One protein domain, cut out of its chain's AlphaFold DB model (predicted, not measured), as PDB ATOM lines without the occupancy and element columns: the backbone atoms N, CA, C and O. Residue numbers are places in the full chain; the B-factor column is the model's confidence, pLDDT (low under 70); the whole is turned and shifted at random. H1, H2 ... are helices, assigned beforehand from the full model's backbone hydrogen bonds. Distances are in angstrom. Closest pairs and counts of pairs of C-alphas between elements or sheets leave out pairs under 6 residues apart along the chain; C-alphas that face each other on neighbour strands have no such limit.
ATOM      1  N   GLU A 160      24.301 -13.101  -3.383       92.88
ATOM      2  CA  GLU A 160      24.521 -13.176  -1.940       92.88
ATOM      3  C   GLU A 160      25.510 -14.290  -1.567       92.88
ATOM      4  O   GLU A 160      26.505 -14.020  -0.893       92.88
ATOM      5  N   GLU A 161      25.317 -15.511  -2.088       93.81
ATOM      6  CA  GLU A 161      26.232 -16.640  -1.862       93.81
ATOM      7  C   GLU A 161      27.669 -16.273  -2.274       93.81
ATOM      8  O   GLU A 161      28.623 -16.490  -1.522       93.81
ATOM      9  N   LYS A 162      27.831 -15.672  -3.463       93.69
ATOM     10  CA  LYS A 162      29.143 -15.269  -3.994       93.69
ATOM     11  C   LYS A 162      29.815 -14.231  -3.100       93.69
ATOM     12  O   LYS A 162      30.996 -14.377  -2.790       93.69
ATOM     13  N   LYS A 163      29.074 -13.197  -2.684       92.44
ATOM     14  CA  LYS A 163      29.585 -12.120  -1.823       92.44
ATOM     15  C   LYS A 163      30.050 -12.674  -0.476       92.44
ATOM     16  O   LYS A 163      31.137 -12.326  -0.018       92.44
ATOM     17  N   THR A 164      29.271 -13.575   0.117       93.81
ATOM     18  CA  THR A 164      29.594 -14.225   1.392       93.81
ATOM     19  C   THR A 164      30.852 -15.085   1.291       93.81
ATOM     20  O   THR A 164      31.775 -14.918   2.091       93.81
ATOM     21  N   ILE A 165      30.947 -15.945   0.271       94.00
ATOM     22  CA  ILE A 165      32.130 -16.792   0.044       94.00
ATOM     23  C   ILE A 165      33.366 -15.934  -0.228       94.00
ATOM     24  O   ILE A 165      34.425 -16.189   0.346       94.00
ATOM     25  N   PHE A 166      33.238 -14.906  -1.068       92.19
ATOM     26  CA  PHE A 166      34.347 -14.014  -1.393       92.19
ATOM     27  C   PHE A 166      34.859 -13.286  -0.151       92.19
ATOM     28  O   PHE A 166      36.064 -13.253   0.070       92.19
ATOM     29  N   LYS A 167      33.961 -12.768   0.696       93.06
ATOM     30  CA  LYS A 167      34.326 -12.102   1.954       93.06
ATOM     31  C   LYS A 167      34.998 -13.067   2.935       93.06
ATOM     32  O   LYS A 167      35.995 -12.707   3.550       93.06
ATOM     33  N   HIS A 168      34.478 -14.286   3.078       93.94
ATOM     34  CA  HIS A 168      35.004 -15.264   4.034       93.94
ATOM     35  C   HIS A 168      36.357 -15.858   3.607       93.94
ATOM     36  O   HIS A 168      37.268 -15.966   4.423       93.94
ATOM     37  N   PHE A 169      36.523 -16.189   2.322       94.56
ATOM     38  CA  PHE A 169      37.732 -16.821   1.778       94.56
ATOM     39  C   PHE A 169      38.657 -15.845   1.035       94.56
ATOM     40  O   PHE A 169      39.552 -16.275   0.308       94.56
ATOM     41  N   GLN A 170      38.499 -14.532   1.223       92.75
ATOM     42  CA  GLN A 170      39.283 -13.517   0.510       92.75
ATOM     43  C   GLN A 170      40.796 -13.725   0.663       92.75
ATOM     44  O   GLN A 170      41.548 -13.613  -0.305       92.75
ATOM     45  N   LYS A 171      41.244 -14.056   1.883       91.69
ATOM     46  CA  LYS A 171      42.656 -14.326   2.191       91.69
ATOM     47  C   LYS A 171      43.170 -15.543   1.418       91.69
ATOM     48  O   LYS A 171      44.229 -15.470   0.808       91.69
ATOM     49  N   ASN A 172      42.395 -16.625   1.396       89.88
ATOM     50  CA  ASN A 172      42.697 -17.849   0.653       89.88
ATOM     51  C   ASN A 172      42.785 -17.604  -0.856       89.88
ATOM     52  O   ASN A 172      43.727 -18.076  -1.490       89.88
ATOM     53  N   ILE A 173      41.849 -16.826  -1.409       90.94
ATOM     54  CA  ILE A 173      41.809 -16.496  -2.839       90.94
ATOM     55  C   ILE A 173      43.047 -15.686  -3.235       90.94
ATOM     56  O   ILE A 173      43.755 -16.074  -4.158       90.94
ATOM     57  N   LYS A 174      43.371 -14.622  -2.485       88.12
ATOM     58  CA  LYS A 174      44.560 -13.789  -2.735       88.12
ATOM     59  C   LYS A 174      45.875 -14.563  -2.607       88.12
ATOM     60  O   LYS A 174      46.823 -14.275  -3.322       88.12
ATOM     61  N   GLN A 175      45.938 -15.530  -1.691       89.00
ATOM     62  CA  GLN A 175      47.125 -16.364  -1.475       89.00
ATOM     63  C   GLN A 175      47.199 -17.579  -2.413       89.00
ATOM     64  O   GLN A 175      48.158 -18.342  -2.326       89.00
ATOM     65  N   GLY A 176      46.184 -17.813  -3.252       88.75
ATOM     66  CA  GLY A 176      46.103 -18.996  -4.112       88.75
ATOM     67  C   GLY A 176      45.982 -20.326  -3.356       88.75
ATOM     68  O   GLY A 176      46.247 -21.385  -3.920       88.75
ATOM     69  N   LYS A 177      45.590 -20.300  -2.074       89.56
ATOM     70  CA  LYS A 177      45.514 -21.488  -1.209       89.56
ATOM     71  C   LYS A 177      44.079 -21.980  -1.091       89.56
ATOM     72  O   LYS A 177      43.244 -21.329  -0.465       89.56
ATOM     73  N   ASN A 178      43.803 -23.159  -1.641       90.38
ATOM     74  CA  ASN A 178      42.482 -23.778  -1.565       90.38
ATOM     75  C   ASN A 178      42.102 -24.088  -0.095       90.38
ATOM     76  O   ASN A 178      42.931 -24.656   0.620       90.38
ATOM     77  N   PRO A 179      40.897 -23.725   0.385       91.94
ATOM     78  CA  PRO A 179      40.481 -24.016   1.754       91.94
ATOM     79  C   PRO A 179      40.371 -25.519   2.038       91.94
ATOM     80  O   PRO A 179      40.006 -26.321   1.174       91.94
ATOM     81  N   GLY A 180      40.670 -25.889   3.287       92.25
ATOM     82  CA  GLY A 180      40.460 -27.241   3.803       92.25
ATOM     83  C   GLY A 180      38.974 -27.589   3.938       92.25
ATOM     84  O   GLY A 180      38.114 -26.708   3.983       92.25
ATOM     85  N   ARG A 181      38.667 -28.889   4.025       92.00
ATOM     86  CA  ARG A 181      37.283 -29.394   4.112       92.00
ATOM     87  C   ARG A 181      36.541 -28.841   5.332       92.00
ATOM     88  O   ARG A 181      35.375 -28.476   5.201       92.00
ATOM     89  N   ASP A 182      37.219 -28.727   6.469       92.81
ATOM     90  CA  ASP A 182      36.612 -28.240   7.711       92.81
ATOM     91  C   ASP A 182      36.286 -26.750   7.641       92.81
ATOM     92  O   ASP A 182      35.182 -26.356   7.994       92.81
ATOM     93  N   ALA A 183      37.166 -25.938   7.048       92.06
ATOM     94  CA  ALA A 183      36.891 -24.521   6.813       92.06
ATOM     95  C   ALA A 183      35.650 -24.316   5.923       92.06
ATOM     96  O   ALA A 183      34.830 -23.437   6.187       92.06
ATOM     97  N   CYS A 184      35.465 -25.152   4.894       93.69
ATOM     98  CA  CYS A 184      34.252 -25.125   4.073       93.69
ATOM     99  C   CYS A 184      33.007 -25.577   4.842       93.69
ATOM    100  O   CYS A 184      31.939 -25.003   4.643       93.69
ATOM    101  N   ARG A 185      33.127 -26.581   5.720       94.50
ATOM    102  CA  ARG A 185      32.017 -27.033   6.572       94.50
ATOM    103  C   ARG A 185      31.580 -25.922   7.524       94.50
ATOM    104  O   ARG A 185      30.402 -25.584   7.542       94.50
ATOM    105  N   SER A 186      32.532 -25.299   8.218       92.62
ATOM    106  CA  SER A 186      32.266 -24.167   9.107       92.62
ATOM    107  C   SER A 186      31.640 -22.986   8.366       92.62
ATOM    108  O   SER A 186      30.786 -22.305   8.918       92.62
ATOM    109  N   ALA A 187      32.015 -22.739   7.106       92.12
ATOM    110  CA  ALA A 187      31.386 -21.692   6.303       92.12
ATOM    111  C   ALA A 187      29.917 -22.006   5.964       92.12
ATOM    112  O   ALA A 187      29.083 -21.107   6.011       92.12
ATOM    113  N   VAL A 188      29.584 -23.261   5.645       93.81
ATOM    114  CA  VAL A 188      28.193 -23.667   5.366       93.81
ATOM    115  C   VAL A 188      27.319 -23.561   6.617       93.81
ATOM    116  O   VAL A 188      26.189 -23.098   6.525       93.81
ATOM    117  N   GLU A 189      27.848 -23.930   7.783       93.06
ATOM    118  CA  GLU A 189      27.142 -23.814   9.065       93.06
ATOM    119  C   GLU A 189      26.959 -22.352   9.497       93.06
ATOM    120  O   GLU A 189      25.894 -21.950   9.955       93.06
ATOM    121  N   LYS A 190      27.992 -21.527   9.299       92.44
ATOM    122  CA  LYS A 190      27.986 -20.119   9.703       92.44
ATOM    123  C   LYS A 190      27.074 -19.240   8.847       92.44
ATOM    124  O   LYS A 190      26.602 -18.213   9.331       92.44
ATOM    125  N   PHE A 191      26.876 -19.584   7.576       91.81
ATOM    126  CA  PHE A 191      26.131 -18.756   6.631       91.81
ATOM    127  C   PHE A 191      24.887 -19.488   6.109       91.81
ATOM    128  O   PHE A 191      25.008 -20.313   5.201       91.81
ATOM    129  N   PRO A 192      23.676 -19.130   6.584       90.12
ATOM    130  CA  PRO A 192      22.426 -19.761   6.148       90.12
ATOM    131  C   PRO A 192      22.174 -19.672   4.637       90.12
ATOM    132  O   PRO A 192      21.587 -20.580   4.052       90.12
ATOM    133  N   CYS A 193      22.684 -18.630   3.966       89.00
ATOM    134  CA  CYS A 193      22.591 -18.492   2.509       89.00
ATOM    135  C   CYS A 193      23.294 -19.634   1.747       89.00
ATOM    136  O   CYS A 193      22.996 -19.867   0.579       89.00
ATOM    137  N   LEU A 194      24.215 -20.362   2.395       88.56
ATOM    138  CA  LEU A 194      24.928 -21.514   1.838       88.56
ATOM    139  C   LEU A 194      24.318 -22.862   2.246       88.56
ATOM    140  O   LEU A 194      24.828 -23.888   1.809       88.56
ATOM    141  N   ALA A 195      23.224 -22.893   3.015       85.25
ATOM    142  CA  ALA A 195      22.636 -24.134   3.536       85.25
ATOM    143  C   ALA A 195      22.217 -25.127   2.436       85.25
ATOM    144  O   ALA A 195      22.225 -26.338   2.632       85.25
ATOM    145  N   ARG A 196      21.892 -24.625   1.237       87.38
ATOM    146  CA  ARG A 196      21.558 -25.453   0.064       87.38
ATOM    147  C   ARG A 196      22.787 -26.043  -0.642       87.38
ATOM    148  O   ARG A 196      22.631 -26.797  -1.604       87.38
ATOM    149  N   ARG A 197      24.006 -25.674  -0.237       89.56
ATOM    150  CA  ARG A 197      25.276 -26.077  -0.861       89.56
ATOM    151  C   ARG A 197      26.023 -27.055   0.027       89.56
ATOM    152  O   ARG A 197      26.055 -26.922   1.243       89.56
ATOM    153  N   THR A 198      26.703 -28.009  -0.601       92.12
ATOM    154  CA  THR A 198      27.616 -28.890   0.133       92.12
ATOM    155  C   THR A 198      28.971 -28.202   0.356       92.12
ATOM    156  O   THR A 198      29.371 -27.356  -0.455       92.12
ATOM    157  N   PRO A 199      29.738 -28.590   1.393       93.12
ATOM    158  CA  PRO A 199      31.096 -28.083   1.607       93.12
ATOM    159  C   PRO A 199      32.022 -28.286   0.398       93.12
ATOM    160  O   PRO A 199      32.903 -27.464   0.139       93.12
ATOM    161  N   ASP A 200      31.807 -29.349  -0.382       90.81
ATOM    162  CA  ASP A 200      32.559 -29.606  -1.611       90.81
ATOM    163  C   ASP A 200      32.212 -28.595  -2.717       90.81
ATOM    164  O   ASP A 200      33.122 -28.092  -3.374       90.81
ATOM    165  N   ASN A 201      30.944 -28.180  -2.855       91.94
ATOM    166  CA  ASN A 201      30.577 -27.113  -3.796       91.94
ATOM    167  C   ASN A 201      31.267 -25.782  -3.463       91.94
ATOM    168  O   ASN A 201      31.709 -25.079  -4.371       91.94
ATOM    169  N   VAL A 202      31.369 -25.439  -2.175       93.12
ATOM    170  CA  VAL A 202      32.045 -24.213  -1.716       93.12
ATOM    171  C   VAL A 202      33.546 -24.295  -1.995       93.12
ATOM    172  O   VAL A 202      34.114 -23.366  -2.568       93.12
ATOM    173  N   LYS A 203      34.180 -25.430  -1.677       93.88
ATOM    174  CA  LYS A 203      35.593 -25.688  -1.992       93.88
ATOM    175  C   LYS A 203      35.871 -25.549  -3.491       93.88
ATOM    176  O   LYS A 203      36.823 -24.881  -3.887       93.88
ATOM    177  N   ASP A 204      35.029 -26.151  -4.328       91.88
ATOM    178  CA  ASP A 204      35.169 -26.093  -5.782       91.88
ATOM    179  C   ASP A 204      34.983 -24.673  -6.316       91.88
ATOM    180  O   ASP A 204      35.726 -24.240  -7.198       91.88
ATOM    181  N   TYR A 205      34.035 -23.918  -5.758       92.50
ATOM    182  CA  TYR A 205      33.858 -22.517  -6.107       92.50
ATOM    183  C   TYR A 205      35.106 -21.696  -5.774       92.50
ATOM    184  O   TYR A 205      35.591 -20.978  -6.645       92.50
ATOM    185  N   VAL A 206      35.663 -21.827  -4.565       92.69
ATOM    186  CA  VAL A 206      36.868 -21.083  -4.157       92.69
ATOM    187  C   VAL A 206      38.068 -21.457  -5.028       92.69
ATOM    188  O   VAL A 206      38.765 -20.562  -5.505       92.69
ATOM    189  N   ARG A 207      38.264 -22.749  -5.332       92.00
ATOM    190  CA  ARG A 207      39.288 -23.196  -6.292       92.00
ATOM    191  C   ARG A 207      39.107 -22.520  -7.651       92.00
ATOM    192  O   ARG A 207      40.064 -21.993  -8.206       92.00
ATOM    193  N   ASN A 208      37.883 -22.497  -8.174       90.88
ATOM    194  CA  ASN A 208      37.591 -21.868  -9.459       90.88
ATOM    195  C   ASN A 208      37.817 -20.351  -9.428       90.88
ATOM    196  O   ASN A 208      38.241 -19.794 -10.435       90.88
ATOM    197  N   GLN A 209      37.574 -19.676  -8.301       90.31
ATOM    198  CA  GLN A 209      37.903 -18.253  -8.157       90.31
ATOM    199  C   GLN A 209      39.414 -18.011  -8.163       90.31
ATOM    200  O   GLN A 209      39.867 -17.104  -8.853       90.31
ATOM    201  N   ILE A 210      40.197 -18.860  -7.487       90.88
ATOM    202  CA  ILE A 210      41.667 -18.805  -7.530       90.88
ATOM    203  C   ILE A 210      42.170 -18.966  -8.972       90.88
ATOM    204  O   ILE A 210      42.988 -18.175  -9.439       90.88
ATOM    205  N   LEU A 211      41.641 -19.958  -9.696       86.81
ATOM    206  CA  LEU A 211      42.009 -20.220 -11.089       86.81
ATOM    207  C   LEU A 211      41.596 -19.091 -12.040       86.81
ATOM    208  O   LEU A 211      42.279 -18.872 -13.029       86.81
ATOM    209  N   LYS A 212      40.506 -18.369 -11.748       82.31
ATOM    210  CA  LYS A 212      40.082 -17.184 -12.512       82.31
ATOM    211  C   LYS A 212      40.961 -15.965 -12.262       82.31
ATOM    212  O   LYS A 212      41.126 -15.150 -13.158       82.31
ATOM    213  N   SER A 213      41.487 -15.824 -11.048       74.81
ATOM    214  CA  SER A 213      42.395 -14.730 -10.699       74.81
ATOM    215  C   SER A 213      43.836 -14.957 -11.162       74.81
ATOM    216  O   SER A 213      44.630 -14.023 -11.122       74.81
ATOM    217  N   SER A 214      44.196 -16.175 -11.583       71.69
ATOM    218  CA  SER A 214      45.522 -16.463 -12.129       71.69
ATOM    219  C   SER A 214      45.552 -16.256 -13.645       71.69
ATOM    220  O   SER A 214      44.548 -16.432 -14.331       71.69
ATOM    221  N   VAL A 215      46.723 -15.932 -14.194       61.59
ATOM    222  CA  VAL A 215      46.943 -15.718 -15.642       61.59
ATOM    223  C   VAL A 215      46.523 -16.941 -16.490       61.59
ATOM    224  O   VAL A 215      46.164 -16.811 -17.656       61.59
ATOM    225  N   CYS A 216      46.446 -18.132 -15.882       53.16
ATOM    226  CA  CYS A 216      45.960 -19.369 -16.508       53.16
ATOM    227  C   CYS A 216      44.433 -19.408 -16.762       53.16
ATOM    228  O   CYS A 216      43.942 -20.328 -17.424       53.16
ATOM    229  N   ALA A 217      43.666 -18.429 -16.267       53.78
ATOM    230  CA  ALA A 217      42.208 -18.336 -16.416       53.78
ATOM    231  C   ALA A 217      41.718 -18.334 -17.874       53.78
ATOM    232  O   ALA A 217      40.589 -18.761 -18.151       53.78
ATOM    233  N   PHE A 218      42.569 -17.880 -18.802       50.06
ATOM    234  CA  PHE A 218      42.253 -17.800 -20.228       50.06
ATOM    235  C   PHE A 218      42.004 -19.176 -20.866       50.06
ATOM    236  O   PHE A 218      41.162 -19.295 -21.757       50.06
ATOM    237  N   TYR A 219      42.659 -20.233 -20.375       51.16
ATOM    238  CA  TYR A 219      42.600 -21.560 -20.998       51.16
ATOM    239  C   TYR A 219      41.451 -22.439 -20.482       51.16
ATOM    240  O   TYR A 219      40.886 -23.223 -21.241       51.16
ATOM    241  N   VAL A 220      41.029 -22.305 -19.220       52.41
ATOM    242  CA  VAL A 220      40.038 -23.234 -18.632       52.41
ATOM    243  C   VAL A 220      38.594 -22.852 -18.981       52.41
ATOM    244  O   VAL A 220      37.757 -23.728 -19.193       52.41
ATOM    245  N   THR A 221      38.284 -21.558 -19.105       49.91
ATOM    246  CA  THR A 221      36.900 -21.102 -19.343       49.91
ATOM    247  C   THR A 221      36.440 -21.326 -20.791       49.91
ATOM    248  O   THR A 221      35.254 -21.550 -21.023       49.91
ATOM    249  N   ARG A 222      37.364 -21.344 -21.768       40.78
ATOM    250  CA  ARG A 222      37.042 -21.649 -23.177       40.78
ATOM    251  C   ARG A 222      36.814 -23.139 -23.442       40.78
ATOM    252  O   ARG A 222      36.041 -23.465 -24.336       40.78
ATOM    253  N   HIS A 223      37.412 -24.039 -22.653       41.19
ATOM    254  CA  HIS A 223      37.420 -25.466 -22.988       41.19
ATOM    255  C   HIS A 223      36.337 -26.336 -22.316       41.19
ATOM    256  O   HIS A 223      36.203 -27.511 -22.652       41.19
TER     257      HIS A 223
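Overview. This is residues 160 to 223 of the 267 residues of an uncharacterized protein of Stichopus japonicus (UniProt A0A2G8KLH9). The longest helix, H4, and H3 meet near their first residues in an L-shaped corner; H1 lies in its opening and H2 packs on H4 farther along. The short H5 lies beyond the last end of H4, touching no other helix. The printed part has 64 residues with five named helices, H1 to H5 in chain order, and no named strand, an all helix class. It is compact, with a radius of gyration of the C-alphas of 11.8 A and spans of 34 by 22 by 20 A.

Arrangement. H4, residues 199 to 213, is the hub. H3, residues 181 to 190, touches H4 at its residues 199 to 203 alone, about perpendicular at 74 degrees; the closest C-alphas, of Cys 184 and Pro 199, are 5.0 A apart. H2, residues 170 to 174, touches residues 206 to 210 of H4 alone, with C-alphas of Ile 173 and Ile 210 closest at 5.2 A. H1, residues 160 to 168, only just touches residues 202 to 206 of H4, with 3 pairs of C-alphas within 8 A, the closest being Ile 165 and Val 202 at 7.6 A. H5, residues 217 to 223, is close to but not clearly touching H4, and apart from H1, H2 and H3. Every O i to N i+4 pair is within hydrogen-bond range in H1 to H4, but 0 of 3 in H5, where 1 of 4 O i to N i+3 pairs is.

Along the chain. H4 is 21.4 A long from C-alpha 199 at (31.096, -28.083, 1.607), H3 14.3 A and H1 12.2 A. H1 begins at C-alpha 160 (24.521, -13.176, -1.940), and H5 ends at C-alpha 223 (37.420, -25.466, -22.988).

Size, cuts and confidence. The C-alphas farthest apart, of Lys 190 and His 223, are 34.4 A apart. The printed part has no cut and no long link. Residues 215 to 223 have pLDDT under 70.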